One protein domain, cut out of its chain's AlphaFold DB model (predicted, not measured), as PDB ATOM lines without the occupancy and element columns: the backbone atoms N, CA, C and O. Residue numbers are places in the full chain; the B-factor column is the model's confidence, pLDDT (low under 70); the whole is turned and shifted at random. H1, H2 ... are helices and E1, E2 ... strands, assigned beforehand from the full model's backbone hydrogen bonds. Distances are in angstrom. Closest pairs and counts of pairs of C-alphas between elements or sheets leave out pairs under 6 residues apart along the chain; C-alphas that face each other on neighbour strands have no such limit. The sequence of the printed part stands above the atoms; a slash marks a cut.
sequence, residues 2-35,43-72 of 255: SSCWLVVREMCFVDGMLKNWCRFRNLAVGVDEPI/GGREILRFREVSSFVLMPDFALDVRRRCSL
ATOM      1  N   SER A   2      32.353  20.356 349.093       67.75
ATOM      2  CA  SER A   2      32.573  21.569 348.299       67.75
ATOM      3  C   SER A   2      33.001  21.202 346.874       67.75
ATOM      4  O   SER A   2      33.681  20.202 346.657       67.75
ATOM      5  N   SER A   3      32.550  21.976 345.887       78.88
ATOM      6  CA  SER A   3      32.936  21.779 344.486       78.88
ATOM      7  C   SER A   3      34.404  22.169 344.290       78.88
ATOM      8  O   SER A   3      34.801  23.266 344.680       78.88
ATOM      9  N   CYS A   4      35.187  21.338 343.604       83.44
ATOM     10  CA  CYS A   4      36.558  21.625 343.164       83.44
ATOM     11  C   CYS A   4      36.619  22.666 342.027       83.44
ATOM     12  O   CYS A   4      37.653  22.833 341.387       83.44
ATOM     13  N   TRP A   5      35.520  23.377 341.756       84.50
ATOM     14  CA  TRP A   5      35.429  24.408 340.721       84.50
ATOM     15  C   TRP A   5      36.503  25.494 340.847       84.50
ATOM     16  O   TRP A   5      37.039  25.938 339.834       84.50
ATOM     17  N   LEU A   6      36.855  25.890 342.076       83.00
ATOM     18  CA  LEU A   6      37.922  26.870 342.306       83.00
ATOM     19  C   LEU A   6      39.257  26.402 341.717       83.00
ATOM     20  O   LEU A   6      39.908  27.183 341.036       83.00
ATOM     21  N   VAL A   7      39.593  25.118 341.867       83.69
ATOM     22  CA  VAL A   7      40.821  24.528 341.310       83.69
ATOM     23  C   VAL A   7      40.792  24.545 339.779       83.69
ATOM     24  O   VAL A   7      41.770  24.926 339.146       83.69
ATOM     25  N   VAL A   8      39.656  24.194 339.165       82.88
ATOM     26  CA  VAL A   8      39.482  24.246 337.696       82.88
ATOM     27  C   VAL A   8      39.664  25.675 337.168       82.88
ATOM     28  O   VAL A   8      40.256  25.877 336.106       82.88
ATOM     29  N   ARG A   9      39.177  26.668 337.922       84.44
ATOM     30  CA  ARG A   9      39.316  28.090 337.595       84.44
ATOM     31  C   ARG A   9      40.748  28.591 337.759       84.44
ATOM     32  O   ARG A   9      41.241  29.265 336.862       84.44
ATOM     33  N   GLU A  10      41.406  28.261 338.864       87.00
ATOM     34  CA  GLU A  10      42.784  28.684 339.159       87.00
ATOM     35  C   GLU A  10      43.806  28.062 338.207       87.00
ATOM     36  O   GLU A  10      44.774  28.712 337.832       87.00
ATOM     37  N   MET A  11      43.549  26.843 337.733       81.75
ATOM     38  CA  MET A  11      44.369  26.176 336.717       81.75
ATOM     39  C   MET A  11      44.070  26.649 335.280       81.75
ATOM     40  O   MET A  11      44.532  26.038 334.319       81.75
ATOM     41  N   CYS A  12      43.284  27.719 335.113       82.12
ATOM     42  CA  CYS A  12      42.968  28.347 333.824       82.12
ATOM     43  C   CYS A  12      42.294  27.422 332.788       82.12
ATOM     44  O   CYS A  12      42.342  27.686 331.586       82.12
ATOM     45  N   PHE A  13      41.610  26.359 333.221       83.56
ATOM     46  CA  PHE A  13      40.934  25.432 332.304       83.56
ATOM     47  C   PHE A  13      39.574  25.931 331.797       83.56
ATOM     48  O   PHE A  13      39.048  25.410 330.811       83.56
ATOM     49  N   VAL A  14      39.009  26.954 332.444       85.12
ATOM     50  CA  VAL A  14      37.668  27.488 332.154       85.12
ATOM     51  C   VAL A  14      37.559  27.995 330.716       85.12
ATOM     52  O   VAL A  14      36.601  27.661 330.023       85.12
ATOM     53  N   ASP A  15      38.565  28.722 330.232       84.19
ATOM     54  CA  ASP A  15      38.567  29.254 328.866       84.19
ATOM     55  C   ASP A  15      38.536  28.143 327.815       84.19
ATOM     56  O   ASP A  15      37.816  28.238 326.819       84.19
ATOM     57  N   GLY A  16      39.291  27.066 328.053       82.62
ATOM     58  CA  GLY A  16      39.283  25.883 327.198       82.62
ATOM     59  C   GLY A  16      37.920  25.197 327.202       82.62
ATOM     60  O   GLY A  16      37.427  24.820 326.141       82.62
ATOM     61  N   MET A  17      37.285  25.102 328.370       87.38
ATOM     62  CA  MET A  17      35.973  24.475 328.519       87.38
ATOM     63  C   MET A  17      34.831  25.259 327.864       87.38
ATOM     64  O   MET A  17      33.879  24.650 327.385       87.38
ATOM     65  N   LEU A  18      34.914  26.591 327.836       84.50
ATOM     66  CA  LEU A  18      33.894  27.447 327.218       84.50
ATOM     67  C   LEU A  18      34.012  27.509 325.692       84.50
ATOM     68  O   LEU A  18      33.019  27.748 325.010       84.50
ATOM     69  N   LYS A  19      35.221  27.319 325.154       85.44
ATOM     70  CA  LYS A  19      35.505  27.437 323.715       85.44
ATOM     71  C   LYS A  19      35.487  26.104 322.971       85.44
ATOM     72  O   LYS A  19      35.405  26.116 321.749       85.44
ATOM     73  N   ASN A  20      35.585  24.979 323.679       86.88
ATOM     74  CA  ASN A  20      35.712  23.655 323.074       86.88
ATOM     75  C   ASN A  20      34.677  22.680 323.634       86.88
ATOM     76  O   ASN A  20      34.244  22.778 324.785       86.88
ATOM     77  N   TRP A  21      34.343  21.663 322.841       89.62
ATOM     78  CA  TRP A  21      33.546  20.542 323.321       89.62
ATOM     79  C   TRP A  21      34.267  19.819 324.455       89.62
ATOM     80  O   TRP A  21      35.454  19.525 324.364       89.62
ATOM     81  N   CYS A  22      33.542  19.499 325.522       90.50
ATOM     82  CA  CYS A  22      34.106  18.831 326.688       90.50
ATOM     83  C   CYS A  22      33.402  17.509 326.949       90.50
ATOM     84  O   CYS A  22      32.173  17.414 326.918       90.50
ATOM     85  N   ARG A  23      34.185  16.482 327.270       90.31
ATOM     86  CA  ARG A  23      33.671  15.234 327.826       90.31
ATOM     87  C   ARG A  23      33.985  15.189 329.308       90.31
ATOM     88  O   ARG A  23      35.139  15.017 329.684       90.31
ATOM     89  N   PHE A  24      32.951  15.297 330.129       90.25
ATOM     90  CA  PHE A  24      33.057  15.178 331.577       90.25
ATOM     91  C   PHE A  24      32.864  13.724 332.019       90.25
ATOM     92  O   PHE A  24      32.035  13.002 331.467       90.25
ATOM     93  N   ARG A  25      33.618  13.295 333.030       88.69
ATOM     94  CA  ARG A  25      33.451  12.018 333.731       88.69
ATOM     95  C   ARG A  25      33.303  12.285 335.222       88.69
ATOM     96  O   ARG A  25      33.971  13.164 335.762       88.69
ATOM     97  N   ASN A  26      32.445  11.506 335.878       86.25
ATOM     98  CA  ASN A  26      32.151  11.619 337.311       86.25
ATOM     99  C   ASN A  26      31.737  13.040 337.741       86.25
ATOM    100  O   ASN A  26      32.032  13.460 338.860       86.25
ATOM    101  N   LEU A  27      31.099  13.799 336.847       85.69
ATOM    102  CA  LEU A  27      30.562  15.122 337.151       85.69
ATOM    103  C   LEU A  27      29.218  14.956 337.855       85.69
ATOM    104  O   LEU A  27      28.368  14.199 337.392       85.69
ATOM    105  N   ALA A  28      29.033  15.642 338.978       82.31
ATOM    106  CA  ALA A  28      27.779  15.572 339.710       82.31
ATOM    107  C   ALA A  28      26.835  16.681 339.259       82.31
ATOM    108  O   ALA A  28      27.244  17.834 339.163       82.31
ATOM    109  N   VAL A  29      25.572  16.336 339.039       79.19
ATOM    110  CA  VAL A  29      24.504  17.304 338.784       79.19
ATOM    111  C   VAL A  29      23.751  17.513 340.092       79.19
ATOM    112  O   VAL A  29      23.401  16.549 340.772       79.19
ATOM    113  N   GLY A  30      23.574  18.766 340.490       72.00
ATOM    114  CA  GLY A  30      22.748  19.167 341.621       72.00
ATOM    115  C   GLY A  30      21.688  20.163 341.175       72.00
ATOM    116  O   GLY A  30      21.820  20.789 340.128       72.00
ATOM    117  N   VAL A  31      20.655  20.329 341.987       68.31
ATOM    118  CA  VAL A  31      19.675  21.408 341.839       68.31
ATOM    119  C   VAL A  31      20.020  22.466 342.882       68.31
ATOM    120  O   VAL A  31      20.428  22.111 343.993       68.31
ATOM    121  N   ASP A  32      19.953  23.743 342.513       58.25
ATOM    122  CA  ASP A  32      20.127  24.829 343.480       58.25
ATOM    123  C   ASP A  32      18.971  24.778 344.488       58.25
ATOM    124  O   ASP A  32      17.803  24.798 344.089       58.25
ATOM    125  N   GLU A  33      19.272  24.668 345.784       54.19
ATOM    126  CA  GLU A  33      18.241  24.892 346.798       54.19
ATOM    127  C   GLU A  33      17.945  26.396 346.826       54.19
ATOM    128  O   GLU A  33      18.880  27.201 346.880       54.19
ATOM    129  N   PRO A  34      16.669  26.810 346.739       51.81
ATOM    130  CA  PRO A  34      16.331  28.219 346.661       51.81
ATOM    131  C   PRO A  34      16.799  28.950 347.923       51.81
ATOM    132  O   PRO A  34      16.462  28.575 349.045       51.81
ATOM    133  N   ILE A  35      17.550  30.033 347.723       50.59
ATOM    134  CA  ILE A  35      17.880  30.987 348.785       50.59
ATOM    135  C   ILE A  35      16.551  31.555 349.322       50.59
ATOM    136  O   ILE A  35      15.742  32.029 348.512       50.59
ATOM    137  N   GLY A  43      11.916  27.406 336.128       51.62
ATOM    138  CA  GLY A  43      13.038  26.683 335.527       51.62
ATOM    139  C   GLY A  43      14.222  26.639 336.486       51.62
ATOM    140  O   GLY A  43      15.075  27.525 336.471       51.62
ATOM    141  N   GLY A  44      14.256  25.627 337.358       56.59
ATOM    142  CA  GLY A  44      15.362  25.421 338.293       56.59
ATOM    143  C   GLY A  44      16.700  25.355 337.554       56.59
ATOM    144  O   GLY A  44      16.810  24.711 336.512       56.59
ATOM    145  N   ARG A  45      17.720  26.049 338.069       63.06
ATOM    146  CA  ARG A  45      19.066  25.986 337.496       63.06
ATOM    147  C   ARG A  45      19.723  24.678 337.922       63.06
ATOM    148  O   ARG A  45      19.952  24.448 339.109       63.06
ATOM    149  N   GLU A  46      20.032  23.832 336.950       70.75
ATOM    150  CA  GLU A  46      20.879  22.662 337.166       70.75
ATOM    151  C   GLU A  46      22.330  23.121 337.344       70.75
ATOM    152  O   GLU A  46      22.886  23.847 336.517       70.75
ATOM    153  N   ILE A  47      22.951  22.712 338.448       78.62
ATOM    154  CA  ILE A  47      24.321  23.071 338.803       78.62
ATOM    155  C   ILE A  47      25.222  21.860 338.624       78.62
ATOM    156  O   ILE A  47      25.031  20.811 339.239       78.62
ATOM    157  N   LEU A  48      26.278  22.041 337.837       81.25
ATOM    158  CA  LEU A  48      27.340  21.058 337.677       81.25
ATOM    159  C   LEU A  48      28.395  21.241 338.775       81.25
ATOM    160  O   LEU A  48      28.962  22.319 338.949       81.25
ATOM    161  N   ARG A  49      28.670  20.174 339.527       84.62
ATOM    162  CA  ARG A  49      29.622  20.152 340.644       84.62
ATOM    163  C   ARG A  49      30.810  19.257 340.304       84.62
ATOM    164  O   ARG A  49      30.651  18.053 340.085       84.62
ATOM    165  N   PHE A  50      32.003  19.850 340.318       84.25
ATOM    166  CA  PHE A  50      33.269  19.139 340.159       84.25
ATOM    167  C   PHE A  50      33.653  18.524 341.500       84.25
ATOM    168  O   PHE A  50      33.795  19.230 342.493       84.25
ATOM    169  N   ARG A  51      33.782  17.204 341.548       84.31
ATOM    170  CA  ARG A  51      34.325  16.462 342.688       84.31
ATOM    171  C   ARG A  51      35.812  16.216 342.455       84.31
ATOM    172  O   ARG A  51      36.292  16.341 341.335       84.31
ATOM    173  N   GLU A  52      36.511  15.781 343.492       82.44
ATOM    174  CA  GLU A  52      37.932  15.420 343.406       82.44
ATOM    175  C   GLU A  52      38.201  14.328 342.356       82.44
ATOM    176  O   GLU A  52      39.190  14.370 341.634       82.44
ATOM    177  N   VAL A  53      37.258  13.395 342.189       83.62
ATOM    178  CA  VAL A  53      37.319  12.321 341.180       83.62
ATOM    179  C   VAL A  53      36.714  12.704 339.822       83.62
ATOM    180  O   VAL A  53      36.597  11.850 338.934       83.62
ATOM    181  N   SER A  54      36.261  13.952 339.656       86.44
ATOM    182  CA  SER A  54      35.756  14.439 338.373       86.44
ATOM    183  C   SER A  54      36.921  14.711 337.432       86.44
ATOM    184  O   SER A  54      37.916  15.324 337.802       86.44
ATOM    185  N   SER A  55      36.774  14.293 336.183       86.44
ATOM    186  CA  SER A  55      37.741  14.601 335.131       86.44
ATOM    187  C   SER A  55      37.014  15.120 333.905       86.44
ATOM    188  O   SER A  55      35.830  14.841 333.696       86.44
ATOM    189  N   PHE A  56      37.714  15.893 333.087       89.44
ATOM    190  CA  PHE A  56      37.196  16.331 331.804       89.44
ATOM    191  C   PHE A  56      38.286  16.247 330.741       89.44
ATOM    192  O   PHE A  56      39.477  16.288 331.043       89.44
ATOM    193  N   VAL A  57      37.858  16.096 329.494       89.31
ATOM    194  CA  VAL A  57      38.734  16.063 328.324       89.31
ATOM    195  C   VAL A  57      38.179  17.028 327.289       89.31
ATOM    196  O   VAL A  57      36.989  16.965 326.970       89.31
ATOM    197  N   LEU A  58      39.039  17.906 326.772       88.75
ATOM    198  CA  LEU A  58      38.716  18.748 325.624       88.75
ATOM    199  C   LEU A  58      38.681  17.868 324.373       88.75
ATOM    200  O   LEU A  58      39.635  17.152 324.066       88.75
ATOM    201  N   MET A  59      37.554  17.886 323.680       88.69
ATOM    202  CA  MET A  59      37.293  17.069 322.509       88.69
ATOM    203  C   MET A  59      37.603  17.881 321.251       88.69
ATOM    204  O   MET A  59      37.097  18.994 321.118       88.69
ATOM    205  N   PRO A  60      38.396  17.342 320.312       82.31
ATOM    206  CA  PRO A  60      38.639  18.020 319.051       82.31
ATOM    207  C   PRO A  60      37.394  17.978 318.158       82.31
ATOM    208  O   PRO A  60      36.654  16.992 318.158       82.31
ATOM    209  N   ASP A  61      37.217  18.992 317.312       81.50
ATOM    210  CA  ASP A  61      36.044  19.120 316.429       81.50
ATOM    211  C   ASP A  61      35.905  17.985 315.404       81.50
ATOM    212  O   ASP A  61      34.824  17.724 314.874       81.50
ATOM    213  N   PHE A  62      36.998  17.272 315.110       80.00
ATOM    214  CA  PHE A  62      36.963  16.111 314.224       80.00
ATOM    215  C   PHE A  62      36.459  14.830 314.905       80.00
ATOM    216  O   PHE A  62      36.235  13.836 314.212       80.00
ATOM    217  N   ALA A  63      36.283  14.824 316.232       86.31
ATOM    218  CA  ALA A  63      35.748  13.670 316.940       86.31
ATOM    219  C   ALA A  63      34.326  13.355 316.442       86.31
ATOM    220  O   ALA A  63      33.486  14.240 316.273       86.31
ATOM    221  N   LEU A  64      34.055  12.075 316.173       79.69
ATOM    222  CA  LEU A  64      32.803  11.645 315.538       79.69
ATOM    223  C   LEU A  64      31.557  12.021 316.355       79.69
ATOM    224  O   LEU A  64      30.516  12.327 315.777       79.69
ATOM    225  N   ASP A  65      31.651  12.009 317.684       83.00
ATOM    226  CA  ASP A  65      30.571  12.406 318.590       83.00
ATOM    227  C   ASP A  65      30.313  13.916 318.564       83.00
ATOM    228  O   ASP A  65      29.154  14.332 318.553       83.00
ATOM    229  N   VAL A  66      31.372  14.725 318.483       85.06
ATOM    230  CA  VAL A  66      31.281  16.181 318.313       85.06
ATOM    231  C   VAL A  66      30.614  16.520 316.984       85.06
ATOM    232  O   VAL A  66      29.612  17.233 316.969       85.06
ATOM    233  N   ARG A  67      31.077  15.923 315.876       83.12
ATOM    234  CA  ARG A  67      30.478  16.127 314.546       83.12
ATOM    235  C   ARG A  67      28.985  15.807 314.531       83.12
ATOM    236  O   ARG A  67      28.198  16.616 314.053       83.12
ATOM    237  N   ARG A  68      28.587  14.667 315.110       84.19
ATOM    238  CA  ARG A  68      27.172  14.266 315.206       84.19
ATOM    239  C   ARG A  68      26.338  15.260 316.013       84.19
ATOM    240  O   ARG A  68      25.234  15.590 315.598       84.19
ATOM    241  N   ARG A  69      26.845  15.754 317.147       82.31
ATOM    242  CA  ARG A  69      26.129  16.735 317.982       82.31
ATOM    243  C   ARG A  69      25.999  18.092 317.298       82.31
ATOM    244  O   ARG A  69      24.922  18.675 317.347       82.31
ATOM    245  N   CYS A  70      27.037  18.548 316.601       79.38
ATOM    246  CA  CYS A  70      26.971  19.760 315.786       79.38
ATOM    247  C   CYS A  70      25.905  19.644 314.684       79.38
ATOM    248  O   CYS A  70      25.146  20.586 314.474       79.38
ATOM    249  N   SER A  71      25.786  18.480 314.032       77.75
ATOM    250  CA  SER A  71      24.719  18.229 313.051       77.75
ATOM    251  C   SER A  71      23.317  18.267 313.673       77.75
ATOM    252  O   SER A  71      22.391  18.781 313.054       77.75
ATOM    253  N   LEU A  72      23.157  17.775 314.908       76.25
ATOM    254  CA  LEU A  72      21.874  17.797 315.622       76.25
ATOM    255  C   LEU A  72      21.484  19.207 316.091       76.25
ATOM    256  O   LEU A  72      20.327  19.582 315.965       76.25
TER     257      LEU A  72
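This is residues 2 to 35 and 43 to 72 of the 255 residues of an uncharacterized protein of Phytophthora parasitica (strain INRA-310) (UniProt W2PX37). Two short antiparallel strand pairs, E1 with E4 and E2 with E3, make a loose L, as E1 runs on into E2 at 97 degrees. H2 sits near E4, H1 lies near Arg 49 at the end of E3, and H3 is at the far end of the E1 and E4 pair. You will find 64 residues printed, with three named helices and four named strands in the order H1, H2, E1, E2, E3, E4, H3; the class is mixed, helices and strands. The whole is loose, with a radius of gyration of the C-alphas of 13.7 A, and spans 41 by 31 by 19 A.

Start with H1, residues 5 to 10, and H2, residues 14 to 19: they are close but not clearly touching, the closest C-alphas being those of Val 8 and Val 14, 6.7 A apart, and their lines are about perpendicular at 86 degrees. Next read E1, residues 21 to 25, beside E4, residues 55 to 59: they are antiparallel neighbours at 155 degrees, with N 25 and O 55 at 2.8 A and N 57 and O 23 at 2.9 A, within hydrogen-bond range. The closest C-alphas of H2 and E4 are those of Met 17 and Leu 58, 7.0 A apart. Then compare E2, residues 28 to 31, with E3, residues 46 to 49: they are antiparallel at 142 degrees, with N 30 and O 47 at 2.8 A, within hydrogen-bond range. The closest C-alphas of H1 and E3 are those of Trp 5 and Arg 49, 7.2 A apart. Last comes H3, residues 64 to 72, whose Val 66 has its C-alpha 7.0 A from that of Trp 21 in E1, the closest pair of the two. H3 is apart from H1, H2, E2 and E3. In H1, H2 and H3, every O i to N i+4 pair is within hydrogen-bond range.

Find C-alpha 5 at (35.429, 24.408, 340.721), where H1 begins; it is 8.6 A long, and H2 is 8.7 A. E1 begins at C-alpha 21, (33.546, 20.542, 323.321), and runs 13.5 A. E2 measures 10.2 A, E3 9.7 A and E4 12.9 A. H3 runs 12.5 A to C-alpha 72 at (21.874, 17.797, 315.622).

The C-alphas of Ile 35 and Phe 62 are the two farthest apart, at 42.2 A. Residues 36 to 42 are not printed, and C-alphas 35 and 43 are 14.8 A apart across this cut, in the link from E2 to E3. The links that are printed whole are tight. The mean pLDDT of the printed part is 80.1; it is under 70 at residue 2, residues 31 to 35 and residues 43 to 45.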